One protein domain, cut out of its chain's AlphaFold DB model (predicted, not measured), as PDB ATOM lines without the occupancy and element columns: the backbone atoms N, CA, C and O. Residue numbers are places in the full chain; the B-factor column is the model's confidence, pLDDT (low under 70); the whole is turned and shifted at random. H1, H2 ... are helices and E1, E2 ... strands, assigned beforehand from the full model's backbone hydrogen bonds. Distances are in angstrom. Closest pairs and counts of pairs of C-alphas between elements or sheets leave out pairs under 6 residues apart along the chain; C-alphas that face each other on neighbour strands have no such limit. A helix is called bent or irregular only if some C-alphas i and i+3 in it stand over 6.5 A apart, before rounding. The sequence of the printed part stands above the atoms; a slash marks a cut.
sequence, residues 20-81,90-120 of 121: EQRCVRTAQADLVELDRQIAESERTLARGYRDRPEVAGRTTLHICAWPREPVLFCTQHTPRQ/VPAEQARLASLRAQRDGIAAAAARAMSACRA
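Overview. This is residues 20 to 81 and 90 to 120 of the 121 residues of an uncharacterized protein of Rhodobacteraceae bacterium (UniProt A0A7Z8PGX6). A two-stranded hairpin, E2 and E3, lies at the far end of an elongated model, and a chain stretch through E1 joins it to a slender pack of helices. In that pack H2 and then H1 run side by side with the two arms of the long bent helix H3. The printed part has 93 residues, with three named helices and three named strands in the order H1, H2, E1, E2, E3, H3; the sheet has the order E2 - E3 and is antiparallel. The class is mixed, helices and strands. The whole is extended, with a radius of gyration of the C-alphas of 23.0 A and spans of 65 by 40 by 23 A.

Arrangement. E2, residues 58 to 64, and E3, residues 72 to 78, form a hairpin and are antiparallel at 151 degrees. N 60 and O 76 are 2.9 A apart and N 74 and O 62 are 2.8 A apart, both within hydrogen-bond range. E1, residues 49 to 52, pairs with no named strand and is apart from E2 and E3. H2, residues 29 to 47, is apart from both hairpin strands; its closest C-alphas to E1 are those of Thr 44 and Arg 50, 6.2 A. H3, residues 90 to 120, was assigned as one helix by its hydrogen bonds but is bent, with C-alphas 102 and 105 7.0 A apart. Its arms H3a, residues 90 to 102, and H3b, residues 105 to 120, stand at a steep tilt of 38 degrees, only just past shallow. H2 and H3a touch, closest at the C-alphas of Ile 38 and Leu 97, 6.1 A, at a shallow tilt of 27 degrees, opposite ways. With residues 30 to 31 alone H2 also touches residues 107 to 111 of H3b, closest at the C-alphas of Leu 31 and Ile 107, 6.0 A; the tilt of 33 degrees is shallow, only just short of steep, and they run opposite ways. H1, residues 20 to 27, touches H3b, closest at the C-alphas of Val 24 and Met 115, 5.3 A, at a shallow tilt of 21 degrees, opposite ways. The helix packing is mostly aligned, these three pairs being at shallow tilts. H1 and H2 meet only through their link. Every O i to N i+4 pair is within hydrogen-bond range in H1, H2 and H3a; in H3b 11 of 12 are.

Along the chain. E2 measures 18.0 A and E3 19.4 A from first to last C-alpha; E2 begins at C-alpha 58, (11.904, -45.767, 47.231). E1 measures 9.5 A, H1 10.4 A, H2 27.0 A, H3a 18.2 A and H3b 23.1 A. H1 begins at C-alpha 20, (15.555, -1.044, 49.332), and H3b ends at C-alpha 120, (17.559, 6.170, 43.211).

Size, cuts and confidence. The C-alphas farthest apart are those of Arg 68 and Ala 120, 67.0 A. Residues 82 to 89 are not printed, and C-alphas 81 and 90 are 24.2 A apart across this cut, which lies in the link from E3 to H3. Of the links that are printed whole, H1 to H2, H2 to E1 and E1 to E2 are tight and E2 to E3 is short. The mean pLDDT of the printed part is 94.0, and no printed residue is under 70.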
ATOM      1  N   GLU A  20      14.179  -1.244  49.793       87.81
ATOM      2  CA  GLU A  20      15.555  -1.044  49.332       87.81
ATOM      3  C   GLU A  20      16.434  -2.281  49.583       87.81
ATOM      4  O   GLU A  20      17.080  -2.793  48.668       87.81
ATOM      5  N   GLN A  21      16.410  -2.840  50.799       89.25
ATOM      6  CA  GLN A  21      17.179  -4.044  51.133       89.25
ATOM      7  C   GLN A  21      16.756  -5.256  50.294       89.25
ATOM      8  O   GLN A  21      17.593  -6.087  49.943       89.25
ATOM      9  N   ARG A  22      15.460  -5.386  49.979       91.06
ATOM     10  CA  ARG A  22      14.964  -6.423  49.062       91.06
ATOM     11  C   ARG A  22      15.490  -6.203  47.647       91.06
ATOM     12  O   ARG A  22      16.001  -7.153  47.064       91.06
ATOM     13  N   CYS A  23      15.431  -4.971  47.143       93.81
ATOM     14  CA  CYS A  23      15.941  -4.618  45.819       93.81
ATOM     15  C   CYS A  23      17.432  -4.947  45.682       93.81
ATOM     16  O   CYS A  23      17.816  -5.677  44.772       93.81
ATOM     17  N   VAL A  24      18.262  -4.504  46.635       93.62
ATOM     18  CA  VAL A  24      19.711  -4.762  46.621       93.62
ATOM     19  C   VAL A  24      20.014  -6.260  46.656       93.62
ATOM     20  O   VAL A  24      20.873  -6.723  45.911       93.62
ATOM     21  N   ARG A  25      19.289  -7.043  47.471       93.56
ATOM     22  CA  ARG A  25      19.477  -8.502  47.521       93.56
ATOM     23  C   ARG A  25      19.159  -9.183  46.196       93.56
ATOM     24  O   ARG A  25      19.900 -10.075  45.802       93.56
ATOM     25  N   THR A  26      18.092  -8.770  45.522       94.94
ATOM     26  CA  THR A  26      17.750  -9.307  44.202       94.94
ATOM     27  C   THR A  26      18.777  -8.876  43.155       94.94
ATOM     28  O   THR A  26      19.237  -9.705  42.380       94.94
ATOM     29  N   ALA A  27      19.208  -7.611  43.179       96.12
ATOM     30  CA  ALA A  27      20.185  -7.058  42.240       96.12
ATOM     31  C   ALA A  27      21.558  -7.757  42.292       96.12
ATOM     32  O   ALA A  27      22.252  -7.811  41.280       96.12
ATOM     33  N   GLN A  28      21.951  -8.289  43.451       96.62
ATOM     34  CA  GLN A  28      23.223  -9.002  43.633       96.62
ATOM     35  C   GLN A  28      23.108 -10.532  43.530       96.62
ATOM     36  O   GLN A  28      24.130 -11.210  43.613       96.62
ATOM     37  N   ALA A  29      21.896 -11.085  43.406       97.12
ATOM     38  CA  ALA A  29      21.657 -12.522  43.552       97.12
ATOM     39  C   ALA A  29      22.495 -13.358  42.575       97.12
ATOM     40  O   ALA A  29      23.169 -14.299  42.992       97.12
ATOM     41  N   ASP A  30      22.527 -12.951  41.306       97.31
ATOM     42  CA  ASP A  30      23.271 -13.655  40.260       97.31
ATOM     43  C   ASP A  30      24.784 -13.614  40.499       97.31
ATOM     44  O   ASP A  30      25.470 -14.614  40.300       97.31
ATOM     45  N   LEU A  31      25.312 -12.480  40.974       98.12
ATOM     46  CA  LEU A  31      26.735 -12.350  41.295       98.12
ATOM     47  C   LEU A  31      27.121 -13.245  42.478       98.12
ATOM     48  O   LEU A  31      28.140 -13.928  42.424       98.12
ATOM     49  N   VAL A  32      26.296 -13.268  43.526       98.00
ATOM     50  CA  VAL A  32      26.517 -14.119  44.705       98.00
ATOM     51  C   VAL A  32      26.476 -15.596  44.323       98.00
ATOM     52  O   VAL A  32      27.318 -16.375  44.769       98.00
ATOM     53  N   GLU A  33      25.519 -15.987  43.485       98.19
ATOM     54  CA  GLU A  33      25.404 -17.359  43.007       98.19
ATOM     55  C   GLU A  33      26.599 -17.755  42.128       98.19
ATOM     56  O   GLU A  33      27.162 -18.837  42.305       98.19
ATOM     57  N   LEU A  34      27.050 -16.868  41.239       98.38
ATOM     58  CA  LEU A  34      28.242 -17.101  40.429       98.38
ATOM     59  C   LEU A  34      29.504 -17.246  41.294       98.38
ATOM     60  O   LEU A  34      30.262 -18.200  41.113       98.38
ATOM     61  N   ASP A  35      29.711 -16.352  42.263       98.62
ATOM     62  CA  ASP A  35      30.853 -16.402  43.185       98.62
ATOM     63  C   ASP A  35      30.831 -17.685  44.034       98.62
ATOM     64  O   ASP A  35      31.868 -18.320  44.250       98.62
ATOM     65  N   ARG A  36      29.641 -18.143  44.446       98.38
ATOM     66  CA  ARG A  36      29.464 -19.434  45.122       98.38
ATOM     67  C   ARG A  36      29.883 -20.603  44.227       98.38
ATOM     68  O   ARG A  36      30.549 -21.522  44.706       98.38
ATOM     69  N   GLN A  37      29.511 -20.586  42.948       98.19
ATOM     70  CA  GLN A  37      29.899 -21.632  41.995       98.19
ATOM     71  C   GLN A  37      31.406 -21.640  41.714       98.19
ATOM     72  O   GLN A  37      31.990 -22.719  41.617       98.19
ATOM     73  N   ILE A  38      32.036 -20.464  41.622       98.50
ATOM     74  CA  ILE A  38      33.494 -20.327  41.499       98.50
ATOM     75  C   ILE A  38      34.174 -20.969  42.709       98.50
ATOM     76  O   ILE A  38      34.996 -21.871  42.540       98.50
ATOM     77  N   ALA A  39      33.772 -20.581  43.922       98.31
ATOM     78  CA  ALA A  39      34.353 -21.109  45.152       98.31
ATOM     79  C   ALA A  39      34.162 -22.630  45.287       98.31
ATOM     80  O   ALA A  39      35.063 -23.339  45.737       98.31
ATOM     81  N   GLU A  40      33.004 -23.164  44.887       96.81
ATOM     82  CA  GLU A  40      32.768 -24.610  44.908       96.81
ATOM     83  C   GLU A  40      33.651 -25.356  43.902       96.81
ATOM     84  O   GLU A  40      34.184 -26.424  44.217       96.81
ATOM     85  N   SER A  41      33.849 -24.792  42.711       97.75
ATOM     86  CA  SER A  41      34.718 -25.376  41.690       97.75
ATOM     87  C   SER A  41      36.190 -25.360  42.116       97.75
ATOM     88  O   SER A  41      36.886 -26.367  41.996       97.75
ATOM     89  N   GLU A  42      36.650 -24.270  42.735       97.75
ATOM     90  CA  GLU A  42      37.994 -24.173  43.316       97.75
ATOM     91  C   GLU A  42      38.219 -25.218  44.413       97.75
ATOM     92  O   GLU A  42      39.224 -25.932  44.393       97.75
ATOM     93  N   ARG A  43      37.262 -25.381  45.335       97.00
ATOM     94  CA  ARG A  43      37.330 -26.426  46.369       97.00
ATOM     95  C   ARG A  43      37.307 -27.824  45.766       97.00
ATOM     96  O   ARG A  43      38.021 -28.698  46.250       97.00
ATOM     97  N   THR A  44      36.497 -28.036  44.730       96.00
ATOM     98  CA  THR A  44      36.416 -29.302  43.990       96.00
ATOM     99  C   THR A  44      37.770 -29.667  43.387       96.00
ATOM    100  O   THR A  44      38.230 -30.795  43.556       96.00
ATOM    101  N   LEU A  45      38.432 -28.713  42.732       96.75
ATOM    102  CA  LEU A  45      39.768 -28.904  42.169       96.75
ATOM    103  C   LEU A  45      40.818 -29.137  43.258       96.75
ATOM    104  O   LEU A  45      41.646 -30.031  43.108       96.75
ATOM    105  N   ALA A  46      40.757 -28.392  44.366       96.44
ATOM    106  CA  ALA A  46      41.700 -28.531  45.474       96.44
ATOM    107  C   ALA A  46      41.626 -29.909  46.152       96.44
ATOM    108  O   ALA A  46      42.653 -30.461  46.537       96.44
ATOM    109  N   ARG A  47      40.418 -30.472  46.297       95.38
ATOM    110  CA  ARG A  47      40.209 -31.785  46.932       95.38
ATOM    111  C   ARG A  47      40.280 -32.965  45.953       95.38
ATOM    112  O   ARG A  47      40.507 -34.089  46.384       95.38
ATOM    113  N   GLY A  48      40.080 -32.731  44.653       93.88
ATOM    114  CA  GLY A  48      40.157 -33.748  43.593       93.88
ATOM    115  C   GLY A  48      38.930 -34.664  43.461       93.88
ATOM    116  O   GLY A  48      38.930 -35.581  42.639       93.88
ATOM    117  N   TYR A  49      37.872 -34.429  44.241       93.25
ATOM    118  CA  TYR A  49      36.644 -35.228  44.215       93.25
ATOM    119  C   TYR A  49      35.385 -34.386  44.466       93.25
ATOM    120  O   TYR A  49      35.453 -33.254  44.950       93.25
ATOM    121  N   ARG A  50      34.208 -34.941  44.166       92.62
ATOM    122  CA  ARG A  50      32.894 -34.408  44.564       92.62
ATOM    123  C   ARG A  50      32.179 -35.389  45.474       92.62
ATOM    124  O   ARG A  50      32.286 -36.594  45.282       92.62
ATOM    125  N   ASP A  51      31.446 -34.866  46.444       91.44
ATOM    126  CA  ASP A  51      30.578 -35.687  47.277       91.44
ATOM    127  C   ASP A  51      29.243 -35.898  46.550       91.44
ATOM    128  O   ASP A  51      28.529 -34.941  46.240       91.44
ATOM    129  N   ARG A  52      28.907 -37.158  46.270       92.31
ATOM    130  CA  ARG A  52      27.572 -37.570  45.844       92.31
ATOM    131  C   ARG A  52      26.736 -37.801  47.098       92.31
ATOM    132  O   ARG A  52      27.112 -38.663  47.898       92.31
ATOM    133  N   PRO A  53      25.625 -37.073  47.296       90.75
ATOM    134  CA  PRO A  53      24.761 -37.312  48.439       90.75
ATOM    135  C   PRO A  53      24.108 -38.690  48.340       90.75
ATOM    136  O   PRO A  53      23.943 -39.254  47.257       90.75
ATOM    137  N   GLU A  54      23.711 -39.218  49.492       94.00
ATOM    138  CA  GLU A  54      22.914 -40.434  49.544       94.00
ATOM    139  C   GLU A  54      21.558 -40.224  48.852       94.00
ATOM    140  O   GLU A  54      20.872 -39.227  49.085       94.00
ATOM    141  N   VAL A  55      21.142 -41.195  48.039       94.06
ATOM    142  CA  VAL A  55      19.787 -41.275  47.490       94.06
ATOM    143  C   VAL A  55      19.030 -42.346  48.261       94.06
ATOM    144  O   VAL A  55      19.372 -43.528  48.189       94.06
ATOM    145  N   ALA A  56      17.983 -41.951  48.985       94.06
ATOM    146  CA  ALA A  56      17.113 -42.902  49.667       94.06
ATOM    147  C   ALA A  56      16.435 -43.842  48.655       94.06
ATOM    148  O   ALA A  56      15.965 -43.410  47.596       94.06
ATOM    149  N   GLY A  57      16.370 -45.130  48.993       95.19
ATOM    150  CA  GLY A  57      15.597 -46.094  48.217       95.19
ATOM    151  C   GLY A  57      14.105 -45.798  48.335       95.19
ATOM    152  O   GLY A  57      13.634 -45.401  49.401       95.19
ATOM    153  N   ARG A  58      13.356 -45.977  47.246       95.75
ATOM    154  CA  ARG A  58      11.904 -45.767  47.231       95.75
ATOM    155  C   ARG A  58      11.200 -46.790  46.357       95.75
ATOM    156  O   ARG A  58      11.693 -47.148  45.291       95.75
ATOM    157  N   THR A  59      10.002 -47.169  46.776       95.94
ATOM    158  CA  THR A  59       9.047 -47.906  45.950       95.94
ATOM    159  C   THR A  59       7.921 -46.950  45.598       95.94
ATOM    160  O   THR A  59       7.239 -46.444  46.485       95.94
ATOM    161  N   THR A  60       7.739 -46.674  44.313       94.62
ATOM    162  CA  THR A  60       6.661 -45.813  43.813       94.62
ATOM    163  C   THR A  60       5.606 -46.659  43.122       94.62
ATOM    164  O   THR A  60       5.951 -47.508  42.301       94.62
ATOM    165  N   LEU A  61       4.337 -46.427  43.448       95.25
ATOM    166  CA  LEU A  61       3.205 -47.045  42.767       95.25
ATOM    167  C   LEU A  61       2.804 -46.165  41.579       95.25
ATOM    168  O   LEU A  61       2.586 -44.969  41.754       95.25
ATOM    169  N   HIS A  62       2.692 -46.755  40.395       91.88
ATOM    170  CA  HIS A  62       2.273 -46.078  39.171       91.88
ATOM    171  C   HIS A  62       1.128 -46.832  38.515       91.88
ATOM    172  O   HIS A  62       0.968 -48.038  38.706       91.88
ATOM    173  N   ILE A  63       0.344 -46.118  37.714       90.00
ATOM    174  CA  ILE A  63      -0.671 -46.731  36.867       90.00
ATOM    175  C   ILE A  63       0.009 -47.292  35.613       90.00
ATOM    176  O   ILE A  63       0.656 -46.558  34.870       90.00
ATOM    177  N   CYS A  64      -0.181 -48.582  35.372       86.12
ATOM    178  CA  CYS A  64       0.123 -49.240  34.112       86.12
ATOM    179  C   CYS A  64      -1.183 -49.461  33.353       86.12
ATOM    180  O   CYS A  64      -2.112 -50.077  33.878       86.12
ATOM    181  N   ALA A  65      -1.261 -48.968  32.121       81.50
ATOM    182  CA  ALA A  65      -2.390 -49.225  31.241       81.50
ATOM    183  C   ALA A  65      -1.880 -49.736  29.894       81.50
ATOM    184  O   ALA A  65      -1.007 -49.119  29.280       81.50
ATOM    185  N   TRP A  66      -2.453 -50.847  29.433       76.94
ATOM    186  CA  TRP A  66      -2.252 -51.372  28.085       76.94
ATOM    187  C   TRP A  66      -3.536 -51.202  27.266       76.94
ATOM    188  O   TRP A  66      -4.623 -51.209  27.841       76.94
ATOM    189  N   PRO A  67      -3.459 -51.076  25.925       80.56
ATOM    190  CA  PRO A  67      -4.601 -50.693  25.084       80.56
ATOM    191  C   PRO A  67      -5.846 -51.593  25.164       80.56
ATOM    192  O   PRO A  67      -6.889 -51.228  24.627       80.56
ATOM    193  N   ARG A  68      -5.745 -52.784  25.768       82.44
ATOM    194  CA  ARG A  68      -6.832 -53.771  25.883       82.44
ATOM    195  C   ARG A  68      -6.965 -54.384  27.284       82.44
ATOM    196  O   ARG A  68      -7.655 -55.386  27.430       82.44
ATOM    197  N   GLU A  69      -6.321 -53.806  28.295       77.06
ATOM    198  CA  GLU A  69      -6.289 -54.354  29.658       77.06
ATOM    199  C   GLU A  69      -6.868 -53.361  30.675       77.06
ATOM    200  O   GLU A  69      -6.794 -52.147  30.454       77.06
ATOM    201  N   PRO A  70      -7.458 -53.844  31.787       79.88
ATOM    202  CA  PRO A  70      -7.886 -52.970  32.870       79.88
ATOM    203  C   PRO A  70      -6.702 -52.169  33.420       79.88
ATOM    204  O   PRO A  70      -5.550 -52.592  33.356       79.88
ATOM    205  N   VAL A  71      -6.998 -51.000  33.985       85.06
ATOM    206  CA  VAL A  71      -6.001 -50.173  34.669       85.06
ATOM    207  C   VAL A  71      -5.419 -50.968  35.840       85.06
ATOM    208  O   VAL A  71      -6.146 -51.335  36.762       85.06
ATOM    209  N   LEU A  72      -4.113 -51.226  35.800       88.44
ATOM    210  CA  LEU A  72      -3.387 -51.948  36.841       88.44
ATOM    211  C   LEU A  72      -2.450 -51.000  37.590       88.44
ATOM    212  O   LEU A  72      -1.972 -50.001  37.050       88.44
ATOM    213  N   PHE A  73      -2.157 -51.336  38.846       90.69
ATOM    214  CA  PHE A  73      -1.113 -50.666  39.613       90.69
ATOM    215  C   PHE A  73       0.179 -51.477  39.546       90.69
ATOM    216  O   PHE A  73       0.199 -52.658  39.886       90.69
ATOM    217  N   CYS A  74       1.264 -50.825  39.146       91.31
ATOM    218  CA  CYS A  74       2.607 -51.389  39.148       91.31
ATOM    219  C   CYS A  74       3.475 -50.690  40.183       91.31
ATOM    220  O   CYS A  74       3.395 -49.477  40.367       91.31
ATOM    221  N   THR A  75       4.386 -51.430  40.802       94.56
ATOM    222  CA  THR A  75       5.424 -50.856  41.658       94.56
ATOM    223  C   THR A  75       6.733 -50.715  40.893       94.56
ATOM    224  O   THR A  75       7.234 -51.687  40.334       94.56
ATOM    225  N   GLN A  76       7.333 -49.530  40.934       93.88
ATOM    226  CA  GLN A  76       8.702 -49.296  40.494       93.88
ATOM    227  C   GLN A  76       9.603 -49.145  41.719       93.88
ATOM    228  O   GLN A  76       9.419 -48.237  42.531       93.88
ATOM    229  N   HIS A  77      10.588 -50.031  41.839       94.56
ATOM    230  CA  HIS A  77      11.579 -49.971  42.905       94.56
ATOM    231  C   HIS A  77      12.825 -49.210  42.438       94.56
ATOM    232  O   HIS A  77      13.470 -49.587  41.462       94.56
ATOM    233  N   THR A  78      13.188 -48.152  43.161       94.00
ATOM    234  CA  THR A  78      14.450 -47.423  42.997       94.00
ATOM    235  C   THR A  78      15.358 -47.757  44.184       94.00
ATOM    236  O   THR A  78      15.000 -47.420  45.316       94.00
ATOM    237  N   PRO A  79      16.507 -48.425  43.978       94.31
ATOM    238  CA  PRO A  79      17.388 -48.813  45.075       94.31
ATOM    239  C   PRO A  79      18.054 -47.602  45.742       94.31
ATOM    240  O   PRO A  79      18.281 -46.571  45.106       94.31
ATOM    241  N   ARG A  80      18.397 -47.755  47.029       95.38
ATOM    242  CA  ARG A  80      19.205 -46.784  47.780       95.38
ATOM    243  C   ARG A  80      20.590 -46.666  47.145       95.38
ATOM    244  O   ARG A  80      21.199 -47.681  46.816       95.38
ATOM    245  N   GLN A  81      21.105 -45.446  47.034       94.81
ATOM    246  CA  GLN A  81      22.480 -45.179  46.612       94.81
ATOM    247  C   GLN A  81      23.233 -44.539  47.782       94.81
ATOM    248  O   GLN A  81      22.814 -43.474  48.233       94.81
ATOM    249  N   VAL A  90      39.344 -33.353  36.010       95.94
ATOM    250  CA  VAL A  90      40.092 -32.111  36.267       95.94
ATOM    251  C   VAL A  90      40.087 -31.161  35.059       95.94
ATOM    252  O   VAL A  90      39.739 -29.998  35.261       95.94
ATOM    253  N   PRO A  91      40.379 -31.600  33.815       97.00
ATOM    254  CA  PRO A  91      40.291 -30.720  32.647       97.00
ATOM    255  C   PRO A  91      38.906 -30.091  32.453       97.00
ATOM    256  O   PRO A  91      38.799 -28.885  32.223       97.00
ATOM    257  N   ALA A  92      37.838 -30.883  32.581       97.31
ATOM    258  CA  ALA A  92      36.474 -30.378  32.436       97.31
ATOM    259  C   ALA A  92      36.124 -29.365  33.538       97.31
ATOM    260  O   ALA A  92      35.482 -28.347  33.275       97.31
ATOM    261  N   GLU A  93      36.579 -29.612  34.765       97.81
ATOM    262  CA  GLU A  93      36.332 -28.719  35.891       97.81
ATOM    263  C   GLU A  93      37.126 -27.409  35.789       97.81
ATOM    264  O   GLU A  93      36.588 -26.340  36.068       97.81
ATOM    265  N   GLN A  94      38.369 -27.453  35.307       98.06
ATOM    266  CA  GLN A  94      39.154 -26.249  35.015       98.06
ATOM    267  C   GLN A  94      38.506 -25.402  33.914       98.06
ATOM    268  O   GLN A  94      38.418 -24.182  34.051       98.06
ATOM    269  N   ALA A  95      38.009 -26.042  32.850       98.31
ATOM    270  CA  ALA A  95      37.285 -25.353  31.785       98.31
ATOM    271  C   ALA A  95      36.005 -24.682  32.313       98.31
ATOM    272  O   ALA A  95      35.723 -23.526  31.985       98.31
ATOM    273  N   ARG A  96      35.267 -25.368  33.196       97.50
ATOM    274  CA  ARG A  96      34.110 -24.796  33.897       97.50
ATOM    275  C   ARG A  96      34.510 -23.576  34.731       97.50
ATOM    276  O   ARG A  96      33.880 -22.530  34.594       97.50
ATOM    277  N   LEU A  97      35.548 -23.681  35.562       98.38
ATOM    278  CA  LEU A  97      36.024 -22.574  36.397       98.38
ATOM    279  C   LEU A  97      36.444 -21.361  35.554       98.38
ATOM    280  O   LEU A  97      36.087 -20.229  35.880       98.38
ATOM    281  N   ALA A  98      37.164 -21.588  34.454       98.50
ATOM    282  CA  ALA A  98      37.562 -20.528  33.532       98.50
ATOM    283  C   ALA A  98      36.341 -19.816  32.928       98.50
ATOM    284  O   ALA A  98      36.290 -18.587  32.913       98.50
ATOM    285  N   SER A  99      35.327 -20.577  32.505       98.19
ATOM    286  CA  SER A  99      34.071 -20.023  31.990       98.19
ATOM    287  C   SER A  99      33.320 -19.194  33.038       98.19
ATOM    288  O   SER A  99      32.830 -18.111  32.718       98.19
ATOM    289  N   LEU A 100      33.250 -19.656  34.291       98.44
ATOM    290  CA  LEU A 100      32.609 -18.912  35.382       98.44
ATOM    291  C   LEU A 100      33.330 -17.584  35.656       98.44
ATOM    292  O   LEU A 100      32.692 -16.538  35.757       98.44
ATOM    293  N   ARG A 101      34.667 -17.608  35.716       98.31
ATOM    294  CA  ARG A 101      35.483 -16.403  35.926       98.31
ATOM    295  C   ARG A 101      35.338 -15.402  34.782       98.31
ATOM    296  O   ARG A 101      35.197 -14.216  35.048       98.31
ATOM    297  N   ALA A 102      35.299 -15.872  33.534       98.06
ATOM    298  CA  ALA A 102      35.113 -15.008  32.368       98.06
ATOM    299  C   ALA A 102      33.763 -14.264  32.377       98.06
ATOM    300  O   ALA A 102      33.670 -13.142  31.887       98.06
ATOM    301  N   GLN A 103      32.716 -14.862  32.955       97.50
ATOM    302  CA  GLN A 103      31.388 -14.243  33.062       97.50
ATOM    303  C   GLN A 103      31.284 -13.229  34.211       97.50
ATOM    304  O   GLN A 103      30.403 -12.363  34.200       97.50
ATOM    305  N   ARG A 104      32.175 -13.323  35.205       98.12
ATOM    306  CA  ARG A 104      32.065 -12.598  36.473       98.12
ATOM    307  C   ARG A 104      32.043 -11.091  36.307       98.12
ATOM    308  O   ARG A 104      31.185 -10.447  36.901       98.12
ATOM    309  N   ASP A 105      32.930 -10.531  35.495       95.75
ATOM    310  CA  ASP A 105      33.047  -9.074  35.365       95.75
ATOM    311  C   ASP A 105      31.791  -8.455  34.738       95.75
ATOM    312  O   ASP A 105      31.306  -7.416  35.191       95.75
ATOM    313  N   GLY A 106      31.201  -9.136  33.749       97.06
ATOM    314  CA  GLY A 106      29.947  -8.713  33.129       97.06
ATOM    315  C   GLY A 106      28.775  -8.729  34.113       97.06
ATOM    316  O   GLY A 106      28.021  -7.755  34.202       97.06
ATOM    317  N   ILE A 107      28.657  -9.805  34.896       97.88
ATOM    318  CA  ILE A 107      27.612  -9.952  35.920       97.88
ATOM    319  C   ILE A 107      27.831  -8.955  37.066       97.88
ATOM    320  O   ILE A 107      26.878  -8.321  37.516       97.88
ATOM    321  N   ALA A 108      29.076  -8.723  37.485       98.00
ATOM    322  CA  ALA A 108      29.412  -7.740  38.510       98.00
ATOM    323  C   ALA A 108      29.047  -6.315  38.075       98.00
ATOM    324  O   ALA A 108      28.431  -5.568  38.838       98.00
ATOM    325  N   ALA A 109      29.347  -5.948  36.827       97.81
ATOM    326  CA  ALA A 109      28.959  -4.657  36.272       97.81
ATOM    327  C   ALA A 109      27.432  -4.506  36.147       97.81
ATOM    328  O   ALA A 109      26.900  -3.406  36.312       97.81
ATOM    329  N   ALA A 110      26.706  -5.582  35.832       97.19
ATOM    330  CA  ALA A 110      25.241  -5.580  35.811       97.19
ATOM    331  C   ALA A 110      24.648  -5.406  37.218       97.19
ATOM    332  O   ALA A 110      23.800  -4.532  37.413       97.19
ATOM    333  N   ALA A 111      25.152  -6.154  38.201       97.38
ATOM    334  CA  ALA A 111      24.737  -6.054  39.597       97.38
ATOM    335  C   ALA A 111      24.986  -4.647  40.161       97.38
ATOM    336  O   ALA A 111      24.089  -4.056  40.760       97.38
ATOM    337  N   ALA A 112      26.156  -4.056  39.899       96.50
ATOM    338  CA  ALA A 112      26.478  -2.697  40.338       96.50
ATOM    339  C   ALA A 112      25.492  -1.651  39.785       96.50
ATOM    340  O   ALA A 112      25.013  -0.790  40.527       96.50
ATOM    341  N   ARG A 113      25.128  -1.757  38.498       96.62
ATOM    342  CA  ARG A 113      24.123  -0.884  37.869       96.62
ATOM    343  C   ARG A 113      22.746  -1.065  38.508       96.62
ATOM    344  O   ARG A 113      22.127  -0.074  38.895       96.62
ATOM    345  N   ALA A 114      22.296  -2.306  38.683       95.06
ATOM    346  CA  ALA A 114      21.012  -2.608  39.313       95.06
ATOM    347  C   ALA A 114      20.943  -2.113  40.770       95.06
ATOM    348  O   ALA A 114      19.953  -1.507  41.173       95.06
ATOM    349  N   MET A 115      22.021  -2.272  41.544       95.06
ATOM    350  CA  MET A 115      22.109  -1.749  42.911       95.06
ATOM    351  C   MET A 115      22.048  -0.221  42.964       95.06
ATOM    352  O   MET A 115      21.472   0.329  43.900       95.06
ATOM    353  N   SER A 116      22.639   0.473  41.986       93.81
ATOM    354  CA  SER A 116      22.560   1.936  41.924       93.81
ATOM    355  C   SER A 116      21.128   2.415  41.663       93.81
ATOM    356  O   SER A 116      20.678   3.356  42.312       93.81
ATOM    357  N   ALA A 117      20.379   1.700  40.813       92.12
ATOM    358  CA  ALA A 117      18.965   1.970  40.569       92.12
ATOM    359  C   ALA A 117      18.111   1.770  41.834       92.12
ATOM    360  O   ALA A 117      17.208   2.562  42.076       92.12
ATOM    361  N   CYS A 118      18.441   0.789  42.686       92.69
ATOM    362  CA  CYS A 118      17.734   0.563  43.955       92.69
ATOM    363  C   CYS A 118      17.832   1.727  44.952       92.69
ATOM    364  O   CYS A 118      16.992   1.819  45.836       92.69
ATOM    365  N   ARG A 119      18.872   2.568  44.864       85.00
ATOM    366  CA  ARG A 119      19.056   3.729  45.760       85.00
ATOM    367  C   ARG A 119      18.433   5.011  45.209       85.00
ATOM    368  O   ARG A 119      18.364   6.005  45.923       85.00
ATOM    369  N   ALA A 120      18.069   5.008  43.928       76.56
ATOM    370  CA  ALA A 120      17.559   6.170  43.211       76.56
ATOM    371  C   ALA A 120      16.023   6.198  43.093       76.56
ATOM    372  O   ALA A 120      15.489   7.188  42.595       76.56
TER     373      ALA A 120